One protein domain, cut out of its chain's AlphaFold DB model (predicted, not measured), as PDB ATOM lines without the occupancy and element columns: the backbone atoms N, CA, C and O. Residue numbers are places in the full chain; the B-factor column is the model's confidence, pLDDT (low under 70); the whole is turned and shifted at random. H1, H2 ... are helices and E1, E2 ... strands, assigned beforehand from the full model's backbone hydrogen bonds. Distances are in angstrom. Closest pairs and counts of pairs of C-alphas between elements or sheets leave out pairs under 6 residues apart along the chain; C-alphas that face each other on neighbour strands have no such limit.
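AT A GLANCE: This is residues 32 to 130 of the 320 residues of a protein of Rotaria magnacalcarata (UniProt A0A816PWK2). Little regular structure: a small antiparallel sheet, E3 - E4 - E5, and the hairpin E1 and E2 follow each other along the length, with long loops around them. H1 is at the hairpin's far end; H2 grazes the sheet. The printed part has 99 residues, 31 in named elements, ordered H1 E1 E2 H2 E3 E4 E5; it is mixed and compact, radius of gyration of the C-alphas 13.7 A, spans 39 by 30 by 25 A.

IN THESE COORDINATES: E3 is residues 89 to 91, E4 104 to 108, 12.9 A, and E5 112 to 116, 13.1 A, ending at C-alpha 116 (108.859, 100.274, 144.273). E1, 43 to 47, and E2, 52 to 56, each measure 13.0 A. H1, 32 to 35, begins at C-alpha 32 (111.136, 129.608, 143.942); H2 is 80 to 83.

HOW THE PARTS SIT: E3, E4 and E5 form a meander, each strand the antiparallel neighbour of the one before: N 107 and O 90 are 2.7 A apart, N 114 and O 106 2.8 A. The closest C-alphas of E2 and E5, Cys 56 and Gln 112, are 5.1 A apart. In hairpin E1 and E2, N 53 and O 46 are 2.8 A apart. The C-alphas of Cys 35 in H1 and Cys 45 in E1 are 5.7 A apart. Both helices are too short for an O i to N i+4 pair.

THE WHOLE: The farthest C-alphas, Glu 32 and Asn 74, are 41.8 A apart. The printed part has no cut. Links E2 to H2 and E3 to E4 are long. Residues 32 and 70 to 87 have pLDDT under 70.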
ATOM      1  N   GLU A  32     110.827 130.184 142.621       60.69
ATOM      2  CA  GLU A  32     111.136 129.608 143.942       60.69
ATOM      3  C   GLU A  32     110.084 129.966 145.021       60.69
ATOM      4  O   GLU A  32     109.786 129.173 145.917       60.69
ATOM      5  N   LYS A  33     109.422 131.125 144.889       73.38
ATOM      6  CA  LYS A  33     108.330 131.551 145.785       73.38
ATOM      7  C   LYS A  33     107.028 130.772 145.594       73.38
ATOM      8  O   LYS A  33     106.255 130.684 146.544       73.38
ATOM      9  N   LYS A  34     106.760 130.210 144.409       83.44
ATOM     10  CA  LYS A  34     105.495 129.501 144.131       83.44
ATOM     11  C   LYS A  34     105.361 128.207 144.933       83.44
ATOM     12  O   LYS A  34     104.254 127.850 145.323       83.44
ATOM     13  N   CYS A  35     106.473 127.522 145.193       88.06
ATOM     14  CA  CYS A  35     106.476 126.295 145.990       88.06
ATOM     15  C   CYS A  35     106.625 126.535 147.497       88.06
ATOM     16  O   CYS A  35     106.274 125.661 148.296       88.06
ATOM     17  N   LEU A  36     107.106 127.710 147.903       87.44
ATOM     18  CA  LEU A  36     107.317 128.049 149.304       87.44
ATOM     19  C   LEU A  36     105.991 127.996 150.086       87.44
ATOM     20  O   LEU A  36     105.068 128.761 149.818       87.44
ATOM     21  N   ASN A  37     105.903 127.088 151.063       86.75
ATOM     22  CA  ASN A  37     104.708 126.823 151.883       86.75
ATOM     23  C   ASN A  37     103.445 126.411 151.094       86.75
ATOM     24  O   ASN A  37     102.341 126.452 151.641       86.75
ATOM     25  N   TYR A  38     103.570 126.028 149.819       91.31
ATOM     26  CA  TYR A  38     102.415 125.636 149.010       91.31
ATOM     27  C   TYR A  38     101.926 124.224 149.357       91.31
ATOM     28  O   TYR A  38     100.725 124.017 149.572       91.31
ATOM     29  N   CYS A  39     102.866 123.280 149.438       92.88
ATOM     30  CA  CYS A  39     102.639 121.926 149.931       92.88
ATOM     31  C   CYS A  39     102.919 121.859 151.431       92.88
ATOM     32  O   CYS A  39     103.811 122.545 151.935       92.88
ATOM     33  N   ALA A  40     102.202 120.987 152.136       93.50
ATOM     34  CA  ALA A  40     102.583 120.584 153.480       93.50
ATOM     35  C   ALA A  40     103.999 119.988 153.486       93.50
ATOM     36  O   ALA A  40     104.479 119.485 152.470       93.50
ATOM     37  N   THR A  41     104.629 119.939 154.661       88.00
ATOM     38  CA  THR A  41     105.972 119.358 154.858       88.00
ATOM     39  C   THR A  41     106.094 117.899 154.417       88.00
ATOM     40  O   THR A  41     107.197 117.403 154.226       88.00
ATOM     41  N   ASN A  42     104.966 117.208 154.246       88.25
ATOM     42  CA  ASN A  42     104.898 115.811 153.829       88.25
ATOM     43  C   ASN A  42     104.593 115.657 152.330       88.25
ATOM     44  O   ASN A  42     104.034 114.647 151.898       88.25
ATOM     45  N   GLY A  43     104.909 116.677 151.533       91.25
ATOM     46  CA  GLY A  43     104.767 116.661 150.088       91.25
ATOM     47  C   GLY A  43     105.953 117.320 149.396       91.25
ATOM     48  O   GLY A  43     106.578 118.235 149.926       91.25
ATOM     49  N   ILE A  44     106.248 116.849 148.191       91.69
ATOM     50  CA  ILE A  44     107.256 117.439 147.313       91.69
ATOM     51  C   ILE A  44     106.533 118.394 146.368       91.69
ATOM     52  O   ILE A  44     105.608 117.983 145.666       91.69
ATOM     53  N   CYS A  45     106.944 119.662 146.359       92.00
ATOM     54  CA  CYS A  45     106.400 120.660 145.447       92.00
ATOM     55  C   CYS A  45     107.206 120.709 144.152       92.00
ATOM     56  O   CYS A  45     108.432 120.795 144.194       92.00
ATOM     57  N   MET A  46     106.512 120.701 143.019       88.88
ATOM     58  CA  MET A  46     107.102 120.900 141.698       88.88
ATOM     59  C   MET A  46     106.296 121.942 140.928       88.88
ATOM     60  O   MET A  46     105.070 121.983 141.022       88.88
ATOM     61  N   LEU A  47     106.980 122.773 140.146       86.19
ATOM     62  CA  LEU A  47     106.336 123.756 139.279       86.19
ATOM     63  C   LEU A  47     105.940 123.089 137.963       86.19
ATOM     64  O   LEU A  47     106.743 122.386 137.350       86.19
ATOM     65  N   THR A  48     104.694 123.295 137.546       81.25
ATOM     66  CA  THR A  48     104.234 122.955 136.195       81.25
ATOM     67  C   THR A  48     104.079 124.224 135.363       81.25
ATOM     68  O   THR A  48     104.199 125.330 135.888       81.25
ATOM     69  N   GLU A  49     103.793 124.076 134.068       79.56
ATOM     70  CA  GLU A  49     103.576 125.211 133.158       79.56
ATOM     71  C   GLU A  49     102.424 126.131 133.600       79.56
ATOM     72  O   GLU A  49     102.429 127.313 133.260       79.56
ATOM     73  N   SER A  50     101.456 125.614 134.369       74.62
ATOM     74  CA  SER A  50     100.318 126.388 134.872       74.62
ATOM     75  C   SER A  50     100.461 126.786 136.344       74.62
ATOM     76  O   SER A  50     100.327 127.964 136.656       74.62
ATOM     77  N   ASP A  51     100.750 125.834 137.244       82.81
ATOM     78  CA  ASP A  51     100.698 126.040 138.702       82.81
ATOM     79  C   ASP A  51     101.619 125.078 139.490       82.81
ATOM     80  O   ASP A  51     101.992 124.014 138.981       82.81
ATOM     81  N   PRO A  52     101.994 125.397 140.748       89.38
ATOM     82  CA  PRO A  52     102.667 124.453 141.639       89.38
ATOM     83  C   PRO A  52     101.779 123.237 141.956       89.38
ATOM     84  O   PRO A  52     100.594 123.354 142.283       89.38
ATOM     85  N   MET A  53     102.380 122.052 141.899       90.12
ATOM     86  CA  MET A  53     101.755 120.754 142.154       90.12
ATOM     87  C   MET A  53     102.442 120.056 143.329       90.12
ATOM     88  O   MET A  53     103.667 120.078 143.441       90.12
ATOM     89  N   CYS A  54     101.650 119.405 144.184       93.19
ATOM     90  CA  CYS A  54     102.153 118.654 145.332       93.19
ATOM     91  C   CYS A  54     102.074 117.149 145.094       93.19
ATOM     92  O   CYS A  54     100.991 116.613 144.861       93.19
ATOM     93  N   TYR A  55     103.207 116.469 145.242       92.38
ATOM     94  CA  TYR A  55     103.275 115.015 145.319       92.38
ATOM     95  C   TYR A  55     103.345 114.588 146.780       92.38
ATOM     96  O   TYR A  55     104.331 114.860 147.463       92.38
ATOM     97  N   CYS A  56     102.296 113.938 147.273       92.81
ATOM     98  CA  CYS A  56     102.188 113.593 148.685       92.81
ATOM     99  C   CYS A  56     102.988 112.342 149.011       92.81
ATOM    100  O   CYS A  56     102.820 111.304 148.361       92.81
ATOM    101  N   LEU A  57     103.820 112.443 150.050       91.06
ATOM    102  CA  LEU A  57     104.529 111.304 150.610       91.06
ATOM    103  C   LEU A  57     103.527 110.264 151.144       91.06
ATOM    104  O   LEU A  57     102.369 110.598 151.439       91.06
ATOM    105  N   PRO A  58     103.946 108.994 151.262       87.31
ATOM    106  CA  PRO A  58     103.107 107.942 151.823       87.31
ATOM    107  C   PRO A  58     102.494 108.342 153.172       87.31
ATOM    108  O   PRO A  58     103.123 109.004 153.994       87.31
ATOM    109  N   GLY A  59     101.220 107.993 153.369       84.31
ATOM    110  CA  GLY A  59     100.457 108.393 154.557       84.31
ATOM    111  C   GLY A  59      99.794 109.774 154.478       84.31
ATOM    112  O   GLY A  59      99.016 110.098 155.373       84.31
ATOM    113  N   TRP A  60      99.992 110.540 153.400       90.81
ATOM    114  CA  TRP A  60      99.372 111.857 153.198       90.81
ATOM    115  C   TRP A  60      98.583 111.927 151.889       90.81
ATOM    116  O   TRP A  60      98.900 111.236 150.920       90.81
ATOM    117  N   MET A  61      97.537 112.752 151.867       89.25
ATOM    118  CA  MET A  61      96.644 112.948 150.727       89.25
ATOM    119  C   MET A  61      96.157 114.401 150.616       89.25
ATOM    120  O   MET A  61      96.493 115.271 151.421       89.25
ATOM    121  N   GLY A  62      95.332 114.647 149.598       89.44
ATOM    122  CA  GLY A  62      94.811 115.969 149.265       89.44
ATOM    123  C   GLY A  62      95.695 116.689 148.249       89.44
ATOM    124  O   GLY A  62      96.792 116.249 147.919       89.44
ATOM    125  N   THR A  63      95.215 117.812 147.724       91.62
ATOM    126  CA  THR A  63      95.930 118.584 146.689       91.62
ATOM    127  C   THR A  63      97.181 119.286 147.214       91.62
ATOM    128  O   THR A  63      98.036 119.675 146.428       91.62
ATOM    129  N   ARG A  64      97.295 119.437 148.541       93.12
ATOM    130  CA  ARG A  64      98.420 120.082 149.236       93.12
ATOM    131  C   ARG A  64      99.046 119.216 150.330       93.12
ATOM    132  O   ARG A  64      99.846 119.715 151.109       93.12
ATOM    133  N   CYS A  65      98.686 117.934 150.397       93.50
ATOM    134  CA  CYS A  65      99.251 116.969 151.350       93.50
ATOM    135  C   CYS A  65      99.012 117.301 152.835       93.50
ATOM    136  O   CYS A  65      99.799 116.908 153.691       93.50
ATOM    137  N   ASN A  66      97.929 118.023 153.141       92.88
ATOM    138  CA  ASN A  66      97.560 118.391 154.513       92.88
ATOM    139  C   ASN A  66      96.816 117.270 155.251       92.88
ATOM    140  O   ASN A  66      96.782 117.257 156.481       92.88
ATOM    141  N   ASP A  67      96.212 116.343 154.513       90.75
ATOM    142  CA  ASP A  67      95.317 115.347 155.080       90.75
ATOM    143  C   ASP A  67      96.055 114.029 155.300       90.75
ATOM    144  O   ASP A  67      96.735 113.522 154.407       90.75
ATOM    145  N   VAL A  68      95.881 113.426 156.475       85.50
ATOM    146  CA  VAL A  68      96.404 112.083 156.748       85.50
ATOM    147  C   VAL A  68      95.564 111.056 155.998       85.50
ATOM    148  O   VAL A  68      94.329 111.056 156.055       85.50
ATOM    149  N   ARG A  69      96.238 110.123 155.328       79.50
ATOM    150  CA  ARG A  69      95.611 108.978 154.679       79.50
ATOM    151  C   ARG A  69      95.031 108.068 155.755       79.50
ATOM    152  O   ARG A  69      95.743 107.264 156.347       79.50
ATOM    153  N   LYS A  70      93.728 108.197 156.033       68.12
ATOM    154  CA  LYS A  70      93.033 107.283 156.947       68.12
ATOM    155  C   LYS A  70      93.170 105.865 156.395       68.12
ATOM    156  O   LYS A  70      92.643 105.563 155.326       68.12
ATOM    157  N   SER A  71      93.892 105.008 157.111       56.94
ATOM    158  CA  SER A  71      93.880 103.570 156.864       56.94
ATOM    159  C   SER A  71      92.443 103.091 157.051       56.94
ATOM    160  O   SER A  71      91.927 103.123 158.168       56.94
ATOM    161  N   VAL A  72      91.765 102.703 155.973       50.28
ATOM    162  CA  VAL A  72      90.441 102.086 156.085       50.28
ATOM    163  C   VAL A  72      90.660 100.643 156.547       50.28
ATOM    164  O   VAL A  72      91.340  99.893 155.846       50.28
ATOM    165  N   PRO A  73      90.127 100.213 157.704       41.03
ATOM    166  CA  PRO A  73      90.154  98.804 158.073       41.03
ATOM    167  C   PRO A  73      89.287  98.030 157.070       41.03
ATOM    168  O   PRO A  73      88.147  98.414 156.820       41.03
ATOM    169  N   ASN A  74      89.812  96.951 156.488       41.34
ATOM    170  CA  ASN A  74      89.115  96.058 155.543       41.34
ATOM    171  C   ASN A  74      88.740  96.603 154.153       41.34
ATOM    172  O   ASN A  74      88.072  95.902 153.395       41.34
ATOM    173  N   GLN A  75      89.230  97.768 153.740       48.50
ATOM    174  CA  GLN A  75      89.472  97.996 152.314       48.50
ATOM    175  C   GLN A  75      90.970  97.971 152.123       48.50
ATOM    176  O   GLN A  75      91.671  98.699 152.819       48.50
ATOM    177  N   GLU A  76      91.434  97.098 151.223       45.03
ATOM    178  CA  GLU A  76      92.822  97.023 150.780       45.03
ATOM    179  C   GLU A  76      93.421  98.430 150.812       45.03
ATOM    180  O   GLU A  76      93.041  99.283 150.004       45.03
ATOM    181  N   ILE A  77      94.334  98.689 151.758       48.31
ATOM    182  CA  ILE A  77      95.352  99.722 151.575       48.31
ATOM    183  C   ILE A  77      95.845  99.433 150.173       48.31
ATOM    184  O   ILE A  77      96.422  98.361 150.032       48.31
ATOM    185  N   TYR A  78      95.471 100.256 149.174       50.81
ATOM    186  CA  TYR A  78      95.668  99.982 147.744       50.81
ATOM    187  C   TYR A  78      96.962  99.202 147.594       50.81
ATOM    188  O   TYR A  78      98.042  99.772 147.749       50.81
ATOM    189  N   SER A  79      96.849  97.876 147.483       48.38
ATOM    190  CA  SER A  79      98.024  97.042 147.670       48.38
ATOM    191  C   SER A  79      98.940  97.425 146.520       48.38
ATOM    192  O   SER A  79      98.448  97.657 145.413       48.38
ATOM    193  N   ARG A  80     100.255  97.556 146.742       54.31
ATOM    194  CA  ARG A  80     101.201  97.897 145.656       54.31
ATOM    195  C   ARG A  80     100.907  97.075 144.384       54.31
ATOM    196  O   ARG A  80     100.954  97.600 143.279       54.31
ATOM    197  N   LYS A  81     100.449  95.826 144.572       50.66
ATOM    198  CA  LYS A  81      99.941  94.886 143.556       50.66
ATOM    199  C   LYS A  81      98.756  95.389 142.702       50.66
ATOM    200  O   LYS A  81      98.739  95.116 141.508       50.66
ATOM    201  N   LYS A  82      97.778  96.114 143.259       50.09
ATOM    202  CA  LYS A  82      96.616  96.659 142.522       50.09
ATOM    203  C   LYS A  82      96.951  97.944 141.760       50.09
ATOM    204  O   LYS A  82      96.400  98.175 140.688       50.09
ATOM    205  N   ALA A  83      97.866  98.757 142.292       54.09
ATOM    206  CA  ALA A  83      98.365  99.961 141.622       54.09
ATOM    207  C   ALA A  83      99.263  99.627 140.415       54.09
ATOM    208  O   ALA A  83      99.162 100.294 139.393       54.09
ATOM    209  N   LEU A  84     100.065  98.557 140.497       55.81
ATOM    210  CA  LEU A  84     100.921  98.070 139.400       55.81
ATOM    211  C   LEU A  84     100.143  97.628 138.145       55.81
ATOM    212  O   LEU A  84     100.689  97.679 137.049       55.81
ATOM    213  N   ASN A  85      98.871  97.237 138.290       54.00
ATOM    214  CA  ASN A  85      98.008  96.792 137.186       54.00
ATOM    215  C   ASN A  85      96.981  97.844 136.728       54.00
ATOM    216  O   ASN A  85      96.085  97.522 135.944       54.00
ATOM    217  N   SER A  86      97.070  99.094 137.195       61.94
ATOM    218  CA  SER A  86      96.168 100.165 136.762       61.94
ATOM    219  C   SER A  86      96.893 101.180 135.873       61.94
ATOM    220  O   SER A  86      98.068 101.479 136.060       61.94
ATOM    221  N   ARG A  87      96.170 101.781 134.918       64.06
ATOM    222  CA  ARG A  87      96.677 102.895 134.085       64.06
ATOM    223  C   ARG A  87      96.920 104.192 134.879       64.06
ATOM    224  O   ARG A  87      97.216 105.218 134.283       64.06
ATOM    225  N   ALA A  88      96.744 104.162 136.200       73.50
ATOM    226  CA  ALA A  88      96.874 105.315 137.084       73.50
ATOM    227  C   ALA A  88      98.264 105.425 137.733       73.50
ATOM    228  O   ALA A  88      98.444 106.277 138.603       73.50
ATOM    229  N   LEU A  89      99.213 104.562 137.346       81.00
ATOM    230  CA  LEU A  89     100.588 104.558 137.835       81.00
ATOM    231  C   LEU A  89     101.546 105.098 136.764       81.00
ATOM    232  O   LEU A  89     101.619 104.555 135.663       81.00
ATOM    233  N   VAL A  90     102.287 106.156 137.092       87.62
ATOM    234  CA  VAL A  90     103.251 106.819 136.194       87.62
ATOM    235  C   VAL A  90     104.586 106.980 136.921       87.62
ATOM    236  O   VAL A  90     104.602 107.127 138.138       87.62
ATOM    237  N   ALA A  91     105.716 106.934 136.212       90.38
ATOM    238  CA  ALA A  91     107.021 107.218 136.815       90.38
ATOM    239  C   ALA A  91     107.089 108.663 137.348       90.38
ATOM    240  O   ALA A  91     106.454 109.565 136.797       90.38
ATOM    241  N   CYS A  92     107.855 108.885 138.417       90.31
ATOM    242  CA  CYS A  92     108.072 110.236 138.936       90.31
ATOM    243  C   CYS A  92     108.830 111.127 137.928       90.31
ATOM    244  O   CYS A  92     109.590 110.611 137.104       90.31
ATOM    245  N   PRO A  93     108.643 112.462 137.983       89.06
ATOM    246  CA  PRO A  93     109.395 113.401 137.155       89.06
ATOM    247  C   PRO A  93     110.913 113.288 137.351       89.06
ATOM    248  O   PRO A  93     111.399 112.895 138.414       89.06
ATOM    249  N   ILE A  94     111.675 113.683 136.330       86.06
ATOM    250  CA  ILE A  94     113.142 113.697 136.386       86.06
ATOM    251  C   ILE A  94     113.603 114.592 137.544       86.06
ATOM    252  O   ILE A  94     113.084 115.687 137.738       86.06
ATOM    253  N   GLY A  95     114.582 114.113 138.314       82.75
ATOM    254  CA  GLY A  95     115.099 114.824 139.486       82.75
ATOM    255  C   GLY A  95     114.271 114.634 140.760       82.75
ATOM    256  O   GLY A  95     114.676 115.129 141.807       82.75
ATOM    257  N   VAL A  96     113.164 113.881 140.710       84.88
ATOM    258  CA  VAL A  96     112.334 113.560 141.878       84.88
ATOM    259  C   VAL A  96     112.376 112.059 142.151       84.88
ATOM    260  O   VAL A  96     111.689 111.270 141.506       84.88
ATOM    261  N   ASN A  97     113.172 111.656 143.141       91.06
ATOM    262  CA  ASN A  97     113.126 110.303 143.686       91.06
ATOM    263  C   ASN A  97     113.452 110.312 145.191       91.06
ATOM    264  O   ASN A  97     114.627 110.319 145.553       91.06
ATOM    265  N   PRO A  98     112.438 110.315 146.073       92.31
ATOM    266  CA  PRO A  98     112.649 110.198 147.513       92.31
ATOM    267  C   PRO A  98     112.805 108.743 147.983       92.31
ATOM    268  O   PRO A  98     112.990 108.513 149.176       92.31
ATOM    269  N   CYS A  99     112.687 107.756 147.089       94.38
ATOM    270  CA  CYS A  99     112.820 106.351 147.446       94.38
ATOM    271  C   CYS A  99     114.289 106.017 147.719       94.38
ATOM    272  O   CYS A  99     115.166 106.235 146.881       94.38
ATOM    273  N   LEU A 100     114.554 105.459 148.893       94.75
ATOM    274  CA  LEU A 100     115.880 105.056 149.337       94.75
ATOM    275  C   LEU A 100     116.286 103.712 148.721       94.75
ATOM    276  O   LEU A 100     115.493 103.032 148.069       94.75
ATOM    277  N   ASN A 101     117.547 103.325 148.929       94.38
ATOM    278  CA  ASN A 101     118.059 101.987 148.619       94.38
ATOM    279  C   ASN A 101     117.800 101.517 147.173       94.38
ATOM    280  O   ASN A 101     117.461 100.360 146.907       94.38
ATOM    281  N   SER A 102     117.995 102.435 146.221       94.00
ATOM    282  CA  SER A 102     117.747 102.222 144.786       94.00
ATOM    283  C   SER A 102     116.285 101.902 144.448       94.00
ATOM    284  O   SER A 102     115.998 101.243 143.449       94.00
ATOM    285  N   GLY A 103     115.348 102.364 145.278       92.75
ATOM    286  CA  GLY A 103     113.923 102.283 145.004       92.75
ATOM    287  C   GLY A 103     113.522 103.116 143.784       92.75
ATOM    288  O   GLY A 103     114.079 104.180 143.502       92.75
ATOM    289  N   SER A 104     112.529 102.619 143.053       92.56
ATOM    290  CA  SER A 104     111.922 103.322 141.921       92.56
ATOM    291  C   SER A 104     110.702 104.115 142.380       92.56
ATOM    292  O   SER A 104     109.852 103.585 143.092       92.56
ATOM    293  N   CYS A 105     110.602 105.372 141.962       92.19
ATOM    294  CA  CYS A 105     109.504 106.258 142.338       92.19
ATOM    295  C   CYS A 105     108.384 106.242 141.297       92.19
ATOM    296  O   CYS A 105     108.629 106.379 140.094       92.19
ATOM    297  N   PHE A 106     107.147 106.154 141.783       90.94
ATOM    298  CA  PHE A 106     105.943 106.234 140.972       90.94
ATOM    299  C   PHE A 106     104.910 107.174 141.597       90.94
ATOM    300  O   PHE A 106     104.793 107.277 142.818       90.94
ATOM    301  N   ILE A 107     104.118 107.818 140.747       88.56
ATOM    302  CA  ILE A 107     102.953 108.612 141.111       88.56
ATOM    303  C   ILE A 107     101.691 107.820 140.776       88.56
ATOM    304  O   ILE A 107     101.485 107.386 139.642       88.56
ATOM    305  N   PHE A 108     100.838 107.651 141.777       84.94
ATOM    306  CA  PHE A 108      99.545 106.999 141.701       84.94
ATOM    307  C   PHE A 108      98.421 108.036 141.782       84.94
ATOM    308  O   PHE A 108      98.480 108.963 142.592       84.94
ATOM    309  N   ASN A 109      97.383 107.888 140.953       83.25
ATOM    310  CA  ASN A 109      96.239 108.815 140.897       83.25
ATOM    311  C   ASN A 109      96.654 110.299 140.764       83.25
ATOM    312  O   ASN A 109      96.012 111.187 141.317       83.25
ATOM    313  N   GLY A 110      97.747 110.571 140.043       86.19
ATOM    314  CA  GLY A 110      98.202 111.922 139.697       86.19
ATOM    315  C   GLY A 110      99.001 112.674 140.769       86.19
ATOM    316  O   GLY A 110      99.790 113.538 140.399       86.19
ATOM    317  N   ASN A 111      98.865 112.348 142.061       88.44
ATOM    318  CA  ASN A 111      99.570 113.074 143.129       88.44
ATOM    319  C   ASN A 111     100.112 112.220 144.290       88.44
ATOM    320  O   ASN A 111     100.838 112.745 145.131       88.44
ATOM    321  N   GLN A 112      99.786 110.928 144.377       89.19
ATOM    322  CA  GLN A 112     100.235 110.088 145.486       89.19
ATOM    323  C   GLN A 112     101.569 109.433 145.145       89.19
ATOM    324  O   GLN A 112     101.640 108.631 144.220       89.19
ATOM    325  N   LEU A 113     102.605 109.698 145.932       89.88
ATOM    326  CA  LEU A 113     103.898 109.056 145.751       89.88
ATOM    327  C   LEU A 113     103.896 107.622 146.295       89.88
ATOM    328  O   LEU A 113     103.360 107.349 147.371       89.88
ATOM    329  N   MET A 114     104.515 106.711 145.549       88.31
ATOM    330  CA  MET A 114     104.707 105.317 145.926       88.31
ATOM    331  C   MET A 114     106.089 104.833 145.483       88.31
ATOM    332  O   MET A 114     106.477 105.011 144.328       88.31
ATOM    333  N   CYS A 115     106.800 104.155 146.382       90.56
ATOM    334  CA  CYS A 115     108.088 103.545 146.078       90.56
ATOM    335  C   CYS A 115     107.956 102.055 145.734       90.56
ATOM    336  O   CYS A 115     107.349 101.269 146.466       90.56
ATOM    337  N   GLY A 116     108.554 101.659 144.612       89.62
ATOM    338  CA  GLY A 116     108.859 100.274 144.273       89.62
ATOM    339  C   GLY A 116     110.239  99.912 144.807       89.62
ATOM    340  O   GLY A 116     111.247 100.361 144.266       89.62
ATOM    341  N   CYS A 117     110.277  99.127 145.881       89.38
ATOM    342  CA  CYS A 117     111.525  98.735 146.530       89.38
ATOM    343  C   CYS A 117     112.184  97.555 145.822       89.38
ATOM    344  O   CYS A 117     111.505  96.684 145.279       89.38
ATOM    345  N   THR A 118     113.512  97.528 145.865       90.12
ATOM    346  CA  THR A 118     114.291  96.340 145.509       90.12
ATOM    347  C   THR A 118     114.055  95.238 146.550       90.12
ATOM    348  O   THR A 118     113.617  95.519 147.664       90.12
ATOM    349  N   GLU A 119     114.333  93.977 146.208       82.69
ATOM    350  CA  GLU A 119     113.956  92.801 147.024       82.69
ATOM    351  C   GLU A 119     114.450  92.852 148.481       82.69
ATOM    352  O   GLU A 119     113.809  92.313 149.387       82.69
ATOM    353  N   LYS A 120     115.568  93.546 148.713       87.31
ATOM    354  CA  LYS A 120     116.219  93.664 150.022       87.31
ATOM    355  C   LYS A 120     115.592  94.706 150.939       87.31
ATOM    356  O   LYS A 120     115.928  94.734 152.119       87.31
ATOM    357  N   PHE A 121     114.689  95.545 150.435       89.44
ATOM    358  CA  PHE A 121     114.149  96.673 151.186       89.44
ATOM    359  C   PHE A 121     112.621  96.708 151.164       89.44
ATOM    360  O   PHE A 121     111.956  96.225 150.250       89.44
ATOM    361  N   THR A 122     112.056  97.286 152.212       86.75
ATOM    362  CA  THR A 122     110.625  97.468 152.431       86.75
ATOM    363  C   THR A 122     110.383  98.810 153.124       86.75
ATOM    364  O   THR A 122     111.308  99.592 153.342       86.75
ATOM    365  N   GLY A 123     109.131  99.091 153.463       83.88
ATOM    366  CA  GLY A 123     108.720 100.394 153.967       83.88
ATOM    367  C   GLY A 123     108.313 101.330 152.845       83.88
ATOM    368  O   GLY A 123     108.438 101.019 151.655       83.88
ATOM    369  N   ASP A 124     107.752 102.460 153.237       87.88
ATOM    370  CA  ASP A 124     107.053 103.377 152.345       87.88
ATOM    371  C   ASP A 124     108.000 104.121 151.398       87.88
ATOM    372  O   ASP A 124     107.636 104.381 150.248       87.88
ATOM    373  N   LEU A 125     109.231 104.363 151.847       90.06
ATOM    374  CA  LEU A 125     110.335 104.949 151.092       90.06
ATOM    375  C   LEU A 125     111.486 103.957 150.880       90.06
ATOM    376  O   LEU A 125     112.577 104.371 150.499       90.06
ATOM    377  N   CYS A 126     111.260 102.658 151.081       92.00
ATOM    378  CA  CYS A 126     112.297 101.622 151.000       92.00
ATOM    379  C   CYS A 126     113.423 101.803 152.029       92.00
ATOM    380  O   CYS A 126     114.572 101.445 151.777       92.00
ATOM    381  N   GLU A 127     113.100 102.391 153.175       92.19
ATOM    382  CA  GLU A 127     114.013 102.733 154.261       92.19
ATOM    383  C   GLU A 127     114.355 101.551 155.175       92.19
ATOM    384  O   GLU A 127     115.377 101.583 155.857       92.19
ATOM    385  N   MET A 128     113.522 100.507 155.189       87.81
ATOM    386  CA  MET A 128     113.696  99.339 156.053       87.81
ATOM    387  C   MET A 128     114.277  98.161 155.275       87.81
ATOM    388  O   MET A 128     113.945  97.963 154.109       87.81
ATOM    389  N   GLU A 129     115.090  97.326 155.922       87.19
ATOM    390  CA  GLU A 129     115.450  96.019 155.364       87.19
ATOM    391  C   GLU A 129     114.207  95.121 155.298       87.19
ATOM    392  O   GLU A 129     113.386  95.067 156.217       87.19
ATOM    393  N   SER A 130     114.049  94.423 154.177       87.88
ATOM    394  CA  SER A 130     112.936  93.511 153.956       87.88
ATOM    395  C   SER A 130     113.052  92.303 154.890       87.88
ATOM    396  O   SER A 130     114.122  91.698 154.954       87.88
TER     397      SER A 130